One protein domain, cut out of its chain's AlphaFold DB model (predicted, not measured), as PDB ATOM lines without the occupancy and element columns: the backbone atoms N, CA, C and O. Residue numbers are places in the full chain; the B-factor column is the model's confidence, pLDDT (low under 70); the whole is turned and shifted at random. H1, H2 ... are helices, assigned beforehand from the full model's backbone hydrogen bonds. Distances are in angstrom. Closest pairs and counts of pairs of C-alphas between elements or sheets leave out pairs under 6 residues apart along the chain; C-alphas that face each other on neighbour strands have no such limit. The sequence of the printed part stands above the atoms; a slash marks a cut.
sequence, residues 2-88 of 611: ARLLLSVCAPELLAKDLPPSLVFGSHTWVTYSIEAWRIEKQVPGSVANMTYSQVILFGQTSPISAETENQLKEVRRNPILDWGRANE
ATOM      1  N   ALA A   2      21.759  36.526 -11.099       68.25
ATOM      2  CA  ALA A   2      23.160  36.981 -11.043       68.25
ATOM      3  C   ALA A   2      23.809  37.224 -12.422       68.25
ATOM      4  O   ALA A   2      24.421  38.260 -12.642       68.25
ATOM      5  N   ARG A   3      23.593  36.320 -13.388       69.88
ATOM      6  CA  ARG A   3      24.162  36.430 -14.745       69.88
ATOM      7  C   ARG A   3      23.659  37.653 -15.537       69.88
ATOM      8  O   ARG A   3      24.427  38.231 -16.287       69.88
ATOM      9  N   LEU A   4      22.400  38.056 -15.328       70.12
ATOM     10  CA  LEU A   4      21.785  39.239 -15.958       70.12
ATOM     11  C   LEU A   4      22.271  40.554 -15.330       70.12
ATOM     12  O   LEU A   4      22.395  41.561 -16.015       70.12
ATOM     13  N   LEU A   5      22.561  40.554 -14.026       72.69
ATOM     14  CA  LEU A   5      23.152  41.717 -13.356       72.69
ATOM     15  C   LEU A   5      24.603  41.924 -13.804       72.69
ATOM     16  O   LEU A   5      25.012  43.044 -14.097       72.69
ATOM     17  N   LEU A   6      25.361  40.833 -13.928       73.88
ATOM     18  CA  LEU A   6      26.735  40.874 -14.423       73.88
ATOM     19  C   LEU A   6      26.819  41.356 -15.875       73.88
ATOM     20  O   LEU A   6      27.722  42.121 -16.180       73.88
ATOM     21  N   SER A   7      25.869  41.012 -16.753       72.25
ATOM     22  CA  SER A   7      25.909  41.478 -18.151       72.25
ATOM     23  C   SER A   7      25.769  42.993 -18.295       72.25
ATOM     24  O   SER A   7      26.145  43.536 -19.324       72.25
ATOM     25  N   VAL A   8      25.226  43.671 -17.280       71.56
ATOM     26  CA  VAL A   8      25.075  45.132 -17.272       71.56
ATOM     27  C   VAL A   8      26.227  45.810 -16.530       71.56
ATOM     28  O   VAL A   8      26.687  46.865 -16.956       71.56
ATOM     29  N   CYS A   9      26.691  45.223 -15.422       74.06
ATOM     30  CA  CYS A   9      27.602  45.903 -14.495       74.06
ATOM     31  C   CYS A   9      29.056  45.410 -14.536       74.06
ATOM     32  O   CYS A   9      29.936  46.149 -14.109       74.06
ATOM     33  N   ALA A  10      29.306  44.175 -14.973       83.31
ATOM     34  CA  ALA A  10      30.637  43.562 -15.008       83.31
ATOM     35  C   ALA A  10      30.686  42.402 -16.030       83.31
ATOM     36  O   ALA A  10      30.846  41.234 -15.646       83.31
ATOM     37  N   PRO A  11      30.475  42.681 -17.329       85.31
ATOM     38  CA  PRO A  11      30.419  41.656 -18.367       85.31
ATOM     39  C   PRO A  11      31.725  40.864 -18.506       85.31
ATOM     40  O   PRO A  11      31.692  39.702 -18.903       85.31
ATOM     41  N   GLU A  12      32.866  41.434 -18.114       84.69
ATOM     42  CA  GLU A  12      34.162  40.751 -18.066       84.69
ATOM     43  C   GLU A  12      34.159  39.492 -17.179       84.69
ATOM     44  O   GLU A  12      34.933  38.568 -17.423       84.69
ATOM     45  N   LEU A  13      33.261  39.404 -16.190       86.44
ATOM     46  CA  LEU A  13      33.107  38.229 -15.322       86.44
ATOM     47  C   LEU A  13      32.281  37.105 -15.963       86.44
ATOM     48  O   LEU A  13      32.153  36.029 -15.380       86.44
ATOM     49  N   LEU A  14      31.683  37.344 -17.134       87.50
ATOM     50  CA  LEU A  14      30.834  36.370 -17.822       87.50
ATOM     51  C   LEU A  14      31.569  35.524 -18.861       87.50
ATOM     52  O   LEU A  14      30.989  34.535 -19.323       87.50
ATOM     53  N   ALA A  15      32.797  35.892 -19.236       87.56
ATOM     54  CA  ALA A  15      33.582  35.100 -20.171       87.56
ATOM     55  C   ALA A  15      33.919  33.721 -19.592       87.56
ATOM     56  O   ALA A  15      34.033  33.520 -18.381       87.56
ATOM     57  N   LYS A  16      34.088  32.755 -20.489       86.81
ATOM     58  CA  LYS A  16      34.460  31.377 -20.170       86.81
ATOM     59  C   LYS A  16      35.974  31.263 -19.990       86.81
ATOM     60  O   LYS A  16      36.735  32.065 -20.532       86.81
ATOM     61  N   ASP A  17      36.401  30.233 -19.267       81.12
ATOM     62  CA  ASP A  17      37.812  29.850 -19.131       81.12
ATOM     63  C   ASP A  17      38.719  30.986 -18.619       81.12
ATOM     64  O   ASP A  17      39.834  31.182 -19.108       81.12
ATOM     65  N   LEU A  18      38.237  31.759 -17.635       76.44
ATOM     66  CA  LEU A  18      39.057  32.759 -16.946       76.44
ATOM     67  C   LEU A  18      40.240  32.059 -16.253       76.44
ATOM     68  O   LEU A  18      40.015  31.142 -15.456       76.44
ATOM     69  N   PRO A  19      41.493  32.461 -16.528       74.94
ATOM     70  CA  PRO A  19      42.637  31.781 -15.952       74.94
ATOM     71  C   PRO A  19      42.733  32.087 -14.448       74.94
ATOM     72  O   PRO A  19      42.547  33.238 -14.053       74.94
ATOM     73  N   PRO A  20      43.095  31.109 -13.593       66.12
ATOM     74  CA  PRO A  20      43.253  31.335 -12.150       66.12
ATOM     75  C   PRO A  20      44.309  32.389 -11.781       66.12
ATOM     76  O   PRO A  20      44.311  32.894 -10.664       66.12
ATOM     77  N   SER A  21      45.222  32.709 -12.703       66.06
ATOM     78  CA  SER A  21      46.236  33.760 -12.559       66.06
ATOM     79  C   SER A  21      45.710  35.177 -12.820       66.06
ATOM     80  O   SER A  21      46.441  36.142 -12.606       66.06
ATOM     81  N   LEU A  22      44.467  35.332 -13.286       72.31
ATOM     82  CA  LEU A  22      43.857  36.632 -13.540       72.31
ATOM     83  C   LEU A  22      43.366  37.254 -12.223       72.31
ATOM     84  O   LEU A  22      42.288  36.933 -11.728       72.31
ATOM     85  N   VAL A  23      44.166  38.160 -11.658       78.94
ATOM     86  CA  VAL A  23      43.896  38.784 -10.351       78.94
ATOM     87  C   VAL A  23      43.282  40.173 -10.515       78.94
ATOM     88  O   VAL A  23      43.852  41.031 -11.191       78.94
ATOM     89  N   PHE A  24      42.152  40.430  -9.853       79.44
ATOM     90  CA  PHE A  24      41.542  41.762  -9.789       79.44
ATOM     91  C   PHE A  24      42.530  42.797  -9.220       79.44
ATOM     92  O   PHE A  24      43.136  42.573  -8.176       79.44
ATOM     93  N   GLY A  25      42.697  43.934  -9.901       76.81
ATOM     94  CA  GLY A  25      43.688  44.954  -9.527       76.81
ATOM     95  C   GLY A  25      45.081  44.761 -10.143       76.81
ATOM     96  O   GLY A  25      45.965  45.577  -9.898       76.81
ATOM     97  N   SER A  26      45.285  43.747 -10.987       80.75
ATOM     98  CA  SER A  26      46.482  43.620 -11.835       80.75
ATOM     99  C   SER A  26      46.355  44.407 -13.151       80.75
ATOM    100  O   SER A  26      45.254  44.748 -13.590       80.75
ATOM    101  N   HIS A  27      47.480  44.662 -13.832       76.31
ATOM    102  CA  HIS A  27      47.483  45.242 -15.186       76.31
ATOM    103  C   HIS A  27      46.786  44.340 -16.215       76.31
ATOM    104  O   HIS A  27      46.115  44.835 -17.126       76.31
ATOM    105  N   THR A  28      46.905  43.019 -16.059       72.50
ATOM    106  CA  THR A  28      46.226  42.043 -16.918       72.50
ATOM    107  C   THR A  28      44.723  42.079 -16.740       72.50
ATOM    108  O   THR A  28      44.016  42.073 -17.744       72.50
ATOM    109  N   TRP A  29      44.230  42.214 -15.506       80.94
ATOM    110  CA  TRP A  29      42.807  42.437 -15.254       80.94
ATOM    111  C   TRP A  29      42.297  43.704 -15.934       80.94
ATOM    112  O   TRP A  29      41.303  43.651 -16.647       80.94
ATOM    113  N   VAL A  30      43.006  44.827 -15.786       79.75
ATOM    114  CA  VAL A  30      42.612  46.096 -16.422       79.75
ATOM    115  C   VAL A  30      42.545  45.958 -17.935       79.75
ATOM    116  O   VAL A  30      41.546  46.337 -18.540       79.75
ATOM    117  N   THR A  31      43.589  45.399 -18.544       77.06
ATOM    118  CA  THR A  31      43.657  45.210 -19.999       77.06
ATOM    119  C   THR A  31      42.526  44.306 -20.480       77.06
ATOM    120  O   THR A  31      41.816  44.658 -21.415       77.06
ATOM    121  N   TYR A  32      42.298  43.185 -19.797       80.75
ATOM    122  CA  TYR A  32      41.195  42.275 -20.083       80.75
ATOM    123  C   TYR A  32      39.821  42.958 -19.968       80.75
ATOM    124  O   TYR A  32      39.024  42.883 -20.903       80.75
ATOM    125  N   SER A  33      39.564  43.673 -18.868       84.12
ATOM    126  CA  SER A  33      38.312  44.405 -18.651       84.12
ATOM    127  C   SER A  33      38.080  45.459 -19.732       84.12
ATOM    128  O   SER A  33      36.978  45.540 -20.264       84.12
ATOM    129  N   ILE A  34      39.101  46.240 -20.110       81.38
ATOM    130  CA  ILE A  34      38.985  47.244 -21.184       81.38
ATOM    131  C   ILE A  34      38.474  46.600 -22.476       81.38
ATOM    132  O   ILE A  34      37.580  47.145 -23.124       81.38
ATOM    133  N   GLU A  35      39.022  45.443 -22.842       81.56
ATOM    134  CA  GLU A  35      38.661  44.768 -24.087       81.56
ATOM    135  C   GLU A  35      37.296  44.084 -24.002       81.56
ATOM    136  O   GLU A  35      36.519  44.175 -24.950       81.56
ATOM    137  N   ALA A  36      36.943  43.499 -22.855       85.56
ATOM    138  CA  ALA A  36      35.592  43.001 -22.609       85.56
ATOM    139  C   ALA A  36      34.547  44.123 -22.759       85.56
ATOM    140  O   ALA A  36      33.587  43.985 -23.516       85.56
ATOM    141  N   TRP A  37      34.770  45.277 -22.126       82.00
ATOM    142  CA  TRP A  37      33.885  46.439 -22.241       82.00
ATOM    143  C   TRP A  37      33.837  47.013 -23.660       82.00
ATOM    144  O   TRP A  37      32.779  47.443 -24.125       82.00
ATOM    145  N   ARG A  38      34.961  46.999 -24.385       80.06
ATOM    146  CA  ARG A  38      35.002  47.399 -25.798       80.06
ATOM    147  C   ARG A  38      34.140  46.484 -26.667       80.06
ATOM    148  O   ARG A  38      33.420  46.993 -27.524       80.06
ATOM    149  N   ILE A  39      34.196  45.170 -26.446       81.69
ATOM    150  CA  ILE A  39      33.367  44.187 -27.159       81.69
ATOM    151  C   ILE A  39      31.893  44.416 -26.845       81.69
ATOM    152  O   ILE A  39      31.103  44.538 -27.771       81.69
ATOM    153  N   GLU A  40      31.523  44.541 -25.571       82.62
ATOM    154  CA  GLU A  40      30.131  44.768 -25.160       82.62
ATOM    155  C   GLU A  40      29.547  46.060 -25.725       82.62
ATOM    156  O   GLU A  40      28.376  46.112 -26.093       82.62
ATOM    157  N   LYS A  41      30.371  47.100 -25.873       81.94
ATOM    158  CA  LYS A  41      29.946  48.343 -26.515       81.94
ATOM    159  C   LYS A  41      29.677  48.185 -28.013       81.94
ATOM    160  O   LYS A  41      28.839  48.899 -28.559       81.94
ATOM    161  N   GLN A  42      30.399  47.294 -28.685       80.50
ATOM    162  CA  GLN A  42      30.232  47.042 -30.119       80.50
ATOM    163  C   GLN A  42      29.130  46.020 -30.400       80.50
ATOM    164  O   GLN A  42      28.346  46.201 -31.329       80.50
ATOM    165  N   VAL A  43      29.076  44.954 -29.604       80.81
ATOM    166  CA  VAL A  43      28.130  43.846 -29.730       80.81
ATOM    167  C   VAL A  43      27.689  43.401 -28.326       80.81
ATOM    168  O   VAL A  43      28.280  42.473 -27.759       80.81
ATOM    169  N   PRO A  44      26.647  44.036 -27.759       84.25
ATOM    170  CA  PRO A  44      26.155  43.722 -26.419       84.25
ATOM    171  C   PRO A  44      25.810  42.235 -26.233       84.25
ATOM    172  O   PRO A  44      25.184  41.615 -27.093       84.25
ATOM    173  N   GLY A  45      26.201  41.669 -25.094       81.38
ATOM    174  CA  GLY A  45      26.001  40.277 -24.691       81.38
ATOM    175  C   GLY A  45      27.028  39.279 -25.239       81.38
ATOM    176  O   GLY A  45      26.925  38.081 -24.950       81.38
ATOM    177  N   SER A  46      28.007  39.723 -26.032       85.12
ATOM    178  CA  SER A  46      28.953  38.818 -26.699       85.12
ATOM    179  C   SER A  46      29.971  38.199 -25.750       85.12
ATOM    180  O   SER A  46      30.292  37.020 -25.908       85.12
ATOM    181  N   VAL A  47      30.450  38.940 -24.745       86.94
ATOM    182  CA  VAL A  47      31.516  38.474 -23.841       86.94
ATOM    183  C   VAL A  47      31.089  37.216 -23.088       86.94
ATOM    184  O   VAL A  47      31.890  36.301 -22.924       86.94
ATOM    185  N   ALA A  48      29.805  37.090 -22.744       87.81
ATOM    186  CA  ALA A  48      29.251  35.906 -22.079       87.81
ATOM    187  C   ALA A  48      29.391  34.596 -22.885       87.81
ATOM    188  O   ALA A  48      29.286  33.496 -22.329       87.81
ATOM    189  N   ASN A  49      29.606  34.702 -24.199       86.69
ATOM    190  CA  ASN A  49      29.803  33.571 -25.098       86.69
ATOM    191  C   ASN A  49      31.263  33.376 -25.524       86.69
ATOM    192  O   ASN A  49      31.551  32.372 -26.177       86.69
ATOM    193  N   MET A  50      32.165  34.275 -25.127       82.88
ATOM    194  CA  MET A  50      33.589  34.234 -25.457       82.88
ATOM    195  C   MET A  50      34.410  33.582 -24.343       82.88
ATOM    196  O   MET A  50      33.995  33.546 -23.186       82.88
ATOM    197  N   THR A  51      35.592  33.076 -24.687       82.88
ATOM    198  CA  THR A  51      36.624  32.694 -23.714       82.88
ATOM    199  C   THR A  51      37.544  33.874 -23.401       82.88
ATOM    200  O   THR A  51      37.659  34.804 -24.206       82.88
ATOM    201  N   TYR A  52      38.264  33.822 -22.276       75.62
ATOM    202  CA  TYR A  52      39.312  34.796 -21.938       75.62
ATOM    203  C   TYR A  52      40.256  35.073 -23.121       75.62
ATOM    204  O   TYR A  52      40.473  36.221 -23.511       75.62
ATOM    205  N   SER A  53      40.771  34.014 -23.752       73.12
ATOM    206  CA  SER A  53      41.705  34.132 -24.876       73.12
ATOM    207  C   SER A  53      41.088  34.825 -26.089       73.12
ATOM    208  O   SER A  53      41.783  35.567 -26.778       73.12
ATOM    209  N   GLN A  54      39.796  34.617 -26.354       76.62
ATOM    210  CA  GLN A  54      39.100  35.284 -27.456       76.62
ATOM    211  C   GLN A  54      38.932  36.785 -27.196       76.62
ATOM    212  O   GLN A  54      39.099  37.580 -28.120       76.62
ATOM    213  N   VAL A  55      38.650  37.180 -25.949       77.25
ATOM    214  CA  VAL A  55      38.550  38.596 -25.551       77.25
ATOM    215  C   VAL A  55      39.905  39.294 -25.689       77.25
ATOM    216  O   VAL A  55      39.998  40.352 -26.308       77.25
ATOM    217  N   ILE A  56      40.981  38.676 -25.192       72.00
ATOM    218  CA  ILE A  56      42.339  39.222 -25.333       72.00
ATOM    219  C   ILE A  56      42.763  39.305 -26.805       72.00
ATOM    220  O   ILE A  56      43.320  40.319 -27.223       72.00
ATOM    221  N   LEU A  57      42.480  38.276 -27.613       66.75
ATOM    222  CA  LEU A  57      42.801  38.269 -29.044       66.75
ATOM    223  C   LEU A  57      42.092  39.406 -29.791       66.75
ATOM    224  O   LEU A  57      42.696  40.045 -30.651       66.75
ATOM    225  N   PHE A  58      40.837  39.698 -29.443       68.38
ATOM    226  CA  PHE A  58      40.122  40.852 -29.986       68.38
ATOM    227  C   PHE A  58      40.846  42.167 -29.660       68.38
ATOM    228  O   PHE A  58      41.043  43.006 -30.546       68.38
ATOM    229  N   GLY A  59      41.318  42.323 -28.422       60.31
ATOM    230  CA  GLY A  59      42.090  43.490 -27.998       60.31
ATOM    231  C   GLY A  59      43.420  43.684 -28.712       60.31
ATOM    232  O   GLY A  59      43.930  44.801 -28.789       60.31
ATOM    233  N   GLN A  60      43.949  42.631 -29.335       58.94
ATOM    234  CA  GLN A  60      45.149  42.738 -30.157       58.94
ATOM    235  C   GLN A  60      44.912  43.431 -31.512       58.94
ATOM    236  O   GLN A  60      45.854  43.653 -32.277       58.94
ATOM    237  N   THR A  61      43.669  43.806 -31.819       54.94
ATOM    238  CA  THR A  61      43.322  44.573 -33.017       54.94
ATOM    239  C   THR A  61      43.292  46.075 -32.716       54.94
ATOM    240  O   THR A  61      42.504  46.556 -31.893       54.94
ATOM    241  N   SER A  62      44.151  46.847 -33.391       49.34
ATOM    242  CA  SER A  62      44.196  48.303 -33.210       49.34
ATOM    243  C   SER A  62      42.914  48.978 -33.725       49.34
ATOM    244  O   SER A  62      42.346  48.533 -34.728       49.34
ATOM    245  N   PRO A  63      42.464  50.081 -33.096       54.22
ATOM    246  CA  PRO A  63      41.382  50.900 -33.630       54.22
ATOM    247  C   PRO A  63      41.695  51.376 -35.054       54.22
ATOM    248  O   PRO A  63      42.798  51.839 -35.335       54.22
ATOM    249  N   ILE A  64      40.716  51.271 -35.950       44.97
ATOM    250  CA  ILE A  64      40.862  51.629 -37.371       44.97
ATOM    251  C   ILE A  64      40.166  52.944 -37.745       44.97
ATOM    252  O   ILE A  64      40.256  53.379 -38.891       44.97
ATOM    253  N   SER A  65      39.467  53.572 -36.797       52.72
ATOM    254  CA  SER A  65      38.754  54.836 -36.979       52.72
ATOM    255  C   SER A  65      38.807  55.683 -35.706       52.72
ATOM    256  O   SER A  65      38.970  55.156 -34.601       52.72
ATOM    257  N   ALA A  66      38.613  56.997 -35.857       59.50
ATOM    258  CA  ALA A  66      38.493  57.921 -34.728       59.50
ATOM    259  C   ALA A  66      37.321  57.550 -33.796       59.50
ATOM    260  O   ALA A  66      37.393  57.760 -32.590       59.50
ATOM    261  N   GLU A  67      36.258  56.953 -34.342       64.56
ATOM    262  CA  GLU A  67      35.123  56.454 -33.567       64.56
ATOM    263  C   GLU A  67      35.532  55.294 -32.651       64.56
ATOM    264  O   GLU A  67      35.295  55.352 -31.447       64.56
ATOM    265  N   THR A  68      36.211  54.271 -33.180       58.44
ATOM    266  CA  THR A  68      36.690  53.139 -32.371       58.44
ATOM    267  C   THR A  68      37.766  53.569 -31.369       58.44
ATOM    268  O   THR A  68      37.854  53.012 -30.277       58.44
ATOM    269  N   GLU A  69      38.566  54.585 -31.697       58.56
ATOM    270  CA  GLU A  69      39.525  55.179 -30.762       58.56
ATOM    271  C   GLU A  69      38.821  55.927 -29.615       58.56
ATOM    272  O   GLU A  69      39.212  55.794 -28.455       58.56
ATOM    273  N   ASN A  70      37.747  56.665 -29.907       64.00
ATOM    274  CA  ASN A  70      36.927  57.321 -28.889       64.00
ATOM    275  C   ASN A  70      36.185  56.306 -28.010       64.00
ATOM    276  O   ASN A  70      36.150  56.474 -26.793       64.00
ATOM    277  N   GLN A  71      35.672  55.217 -28.592       66.81
ATOM    278  CA  GLN A  71      35.100  54.103 -27.828       66.81
ATOM    279  C   GLN A  71      36.120  53.527 -26.845       66.81
ATOM    280  O   GLN A  71      35.798  53.364 -25.672       66.81
ATOM    281  N   LEU A  72      37.353  53.282 -27.303       63.94
ATOM    282  CA  LEU A  72      38.446  52.787 -26.467       63.94
ATOM    283  C   LEU A  72      38.798  53.765 -25.335       63.94
ATOM    284  O   LEU A  72      39.024  53.335 -24.207       63.94
ATOM    285  N   LYS A  73      38.822  55.076 -25.605       64.88
ATOM    286  CA  LYS A  73      39.030  56.106 -24.569       64.88
ATOM    287  C   LYS A  73      37.922  56.088 -23.516       64.88
ATOM    288  O   LYS A  73      38.213  56.254 -22.337       64.88
ATOM    289  N   GLU A  74      36.680  55.862 -23.930       72.12
ATOM    290  CA  GLU A  74      35.531  55.834 -23.026       72.12
ATOM    291  C   GLU A  74      35.531  54.593 -22.123       72.12
ATOM    292  O   GLU A  74      35.432  54.723 -20.903       72.12
ATOM    293  N   VAL A  75      35.720  53.395 -22.692       78.00
ATOM    294  CA  VAL A  75      35.662  52.137 -21.921       78.00
ATOM    295  C   VAL A  75      36.847  51.953 -20.970       78.00
ATOM    296  O   VAL A  75      36.762  51.173 -20.029       78.00
ATOM    297  N   ARG A  76      37.946  52.695 -21.166       77.19
ATOM    298  CA  ARG A  76      39.121  52.669 -20.277       77.19
ATOM    299  C   ARG A  76      38.864  53.228 -18.891       77.19
ATOM    300  O   ARG A  76      39.567  52.868 -17.951       77.19
ATOM    301  N   ARG A  77      37.885  54.122 -18.763       81.19
ATOM    302  CA  ARG A  77      37.705  54.913 -17.549       81.19
ATOM    303  C   ARG A  77      37.455  54.049 -16.315       81.19
ATOM    304  O   ARG A  77      38.174  54.190 -15.329       81.19
ATOM    305  N   ASN A  78      36.453  53.172 -16.371       84.06
ATOM    306  CA  ASN A  78      36.032  52.389 -15.209       84.06
ATOM    307  C   ASN A  78      37.075  51.336 -14.799       84.06
ATOM    308  O   ASN A  78      37.472  51.374 -13.639       84.06
ATOM    309  N   PRO A  79      37.640  50.515 -15.711       83.62
ATOM    310  CA  PRO A  79      38.688  49.558 -15.347       83.62
ATOM    311  C   PRO A  79      39.905  50.198 -14.664       83.62
ATOM    312  O   PRO A  79      40.469  49.629 -13.732       83.62
ATOM    313  N   ILE A  80      40.305  51.400 -15.093       82.00
ATOM    314  CA  ILE A  80      41.427  52.130 -14.483       82.00
ATOM    315  C   ILE A  80      41.066  52.653 -13.087       82.00
ATOM    316  O   ILE A  80      41.893  52.587 -12.178       82.00
ATOM    317  N   LEU A  81      39.845  53.158 -12.892       83.75
ATOM    318  CA  LEU A  81      39.370  53.567 -11.567       83.75
ATOM    319  C   LEU A  81      39.246  52.369 -10.622       83.75
ATOM    320  O   LEU A  81      39.661  52.456  -9.469       83.75
ATOM    321  N   ASP A  82      38.742  51.237 -11.109       84.44
ATOM    322  CA  ASP A  82      38.651  50.003 -10.332       84.44
ATOM    323  C   ASP A  82      40.035  49.500  -9.924       84.44
ATOM    324  O   ASP A  82      40.229  49.135  -8.765       84.44
ATOM    325  N   TRP A  83      41.030  49.584 -10.812       86.56
ATOM    326  CA  TRP A  83      42.428  49.319 -10.465       86.56
ATOM    327  C   TRP A  83      42.967  50.282  -9.410       86.56
ATOM    328  O   TRP A  83      43.613  49.842  -8.457       86.56
ATOM    329  N   GLY A  84      42.677  51.580  -9.545       86.12
ATOM    330  CA  GLY A  84      43.102  52.598  -8.589       86.12
ATOM    331  C   GLY A  84      42.537  52.342  -7.192       86.12
ATOM    332  O   GLY A  84      43.249  52.469  -6.201       86.12
ATOM    333  N   ARG A  85      41.275  51.908  -7.105       87.56
ATOM    334  CA  ARG A  85      40.641  51.500  -5.843       87.56
ATOM    335  C   ARG A  85      41.224  50.200  -5.310       87.56
ATOM    336  O   ARG A  85      41.551  50.116  -4.130       87.56
ATOM    337  N   ALA A  86      41.360  49.195  -6.176       84.25
ATOM    338  CA  ALA A  86      41.899  47.890  -5.816       84.25
ATOM    339  C   ALA A  86      43.298  48.021  -5.216       84.25
ATOM    340  O   ALA A  86      43.601  47.343  -4.242       84.25
ATOM    341  N   ASN A  87      44.126  48.924  -5.743       85.69
ATOM    342  CA  ASN A  87      45.481  49.185  -5.260       85.69
ATOM    343  C   ASN A  87      45.565  50.306  -4.213       85.69
ATOM    344  O   ASN A  87      46.671  50.684  -3.843       85.69
ATOM    345  N   GLU A  88      44.430  50.812  -3.713       88.88
ATOM    346  CA  GLU A  88      44.353  51.872  -2.692       88.88
ATOM    347  C   GLU A  88      45.049  53.190  -3.098       88.88
ATOM    348  O   GLU A  88      45.431  53.992  -2.248       88.88
TER     349      GLU A  88
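Overview. This is residues 2 to 88 of the 611 residues of an uncharacterized protein of Pseudomonas sp. KBS0710 (UniProt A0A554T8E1). One helix, H3, runs through the middle; H4 crosses it on one side, the short H2 packs on another, and H5 and H6, end to end, pass over a third. H1 packs on H2, away from H3. The printed part has 87 residues with six named helices, H1 to H6 in chain order, and no named strand; its class is all helix. It is compact and rounded, with a radius of gyration of the C-alphas of 12.4 A and spans of 33 by 30 by 23 A.

Arrangement. The hub is H3, residues 27 to 42. Its residues 32 to 39 alone touch H4, residues 52 to 59, only just about perpendicular at 72 degrees; the closest C-alphas, of Glu 35 and Gly 59, are 5.4 A apart. Its residues 34 to 41 alone touch H5, residues 66 to 75, at a steep tilt of 56 degrees, opposite ways, closest at C-alphas 34 and 75, 6.0 A. Its residues 30 to 34 alone touch H6, residues 77 to 86, at a shallow tilt of 30 degrees, opposite ways, closest at C-alphas 30 and 79, 5.3 A. This helix packing is mostly crossed, the helices at wide angles, but only just. H3 also touches H2, residues 11 to 14, closest at C-alphas 36 and 12, 5.3 A. H2 touches H1, residues 2 to 9, closest at C-alphas 13 and 6, 7.0 A. H5 and H6 meet only through their link; H4 and H5 are apart. Every O i to N i+4 pair is within hydrogen-bond range in H3, H4, H5 and H6, and 3 of 4 in H1; H2 is too short for one.

Along the chain. H3 is 22.9 A long from first to last C-alpha, beginning at (47.483, 45.242, -15.186). H5 and H6 each measure 14.3 A; H6 ends at (41.899, 47.890, -5.816).

Size, cuts and confidence. The C-alphas of Pro 20 and Ala 66 are farthest apart, 35.2 A. The link from H2 to H3, residues 15 to 26, is long. The printed part has no cut. Its mean pLDDT is 75.9, with residues 2 to 3, 20 to 21 and 57 to 73 under 70.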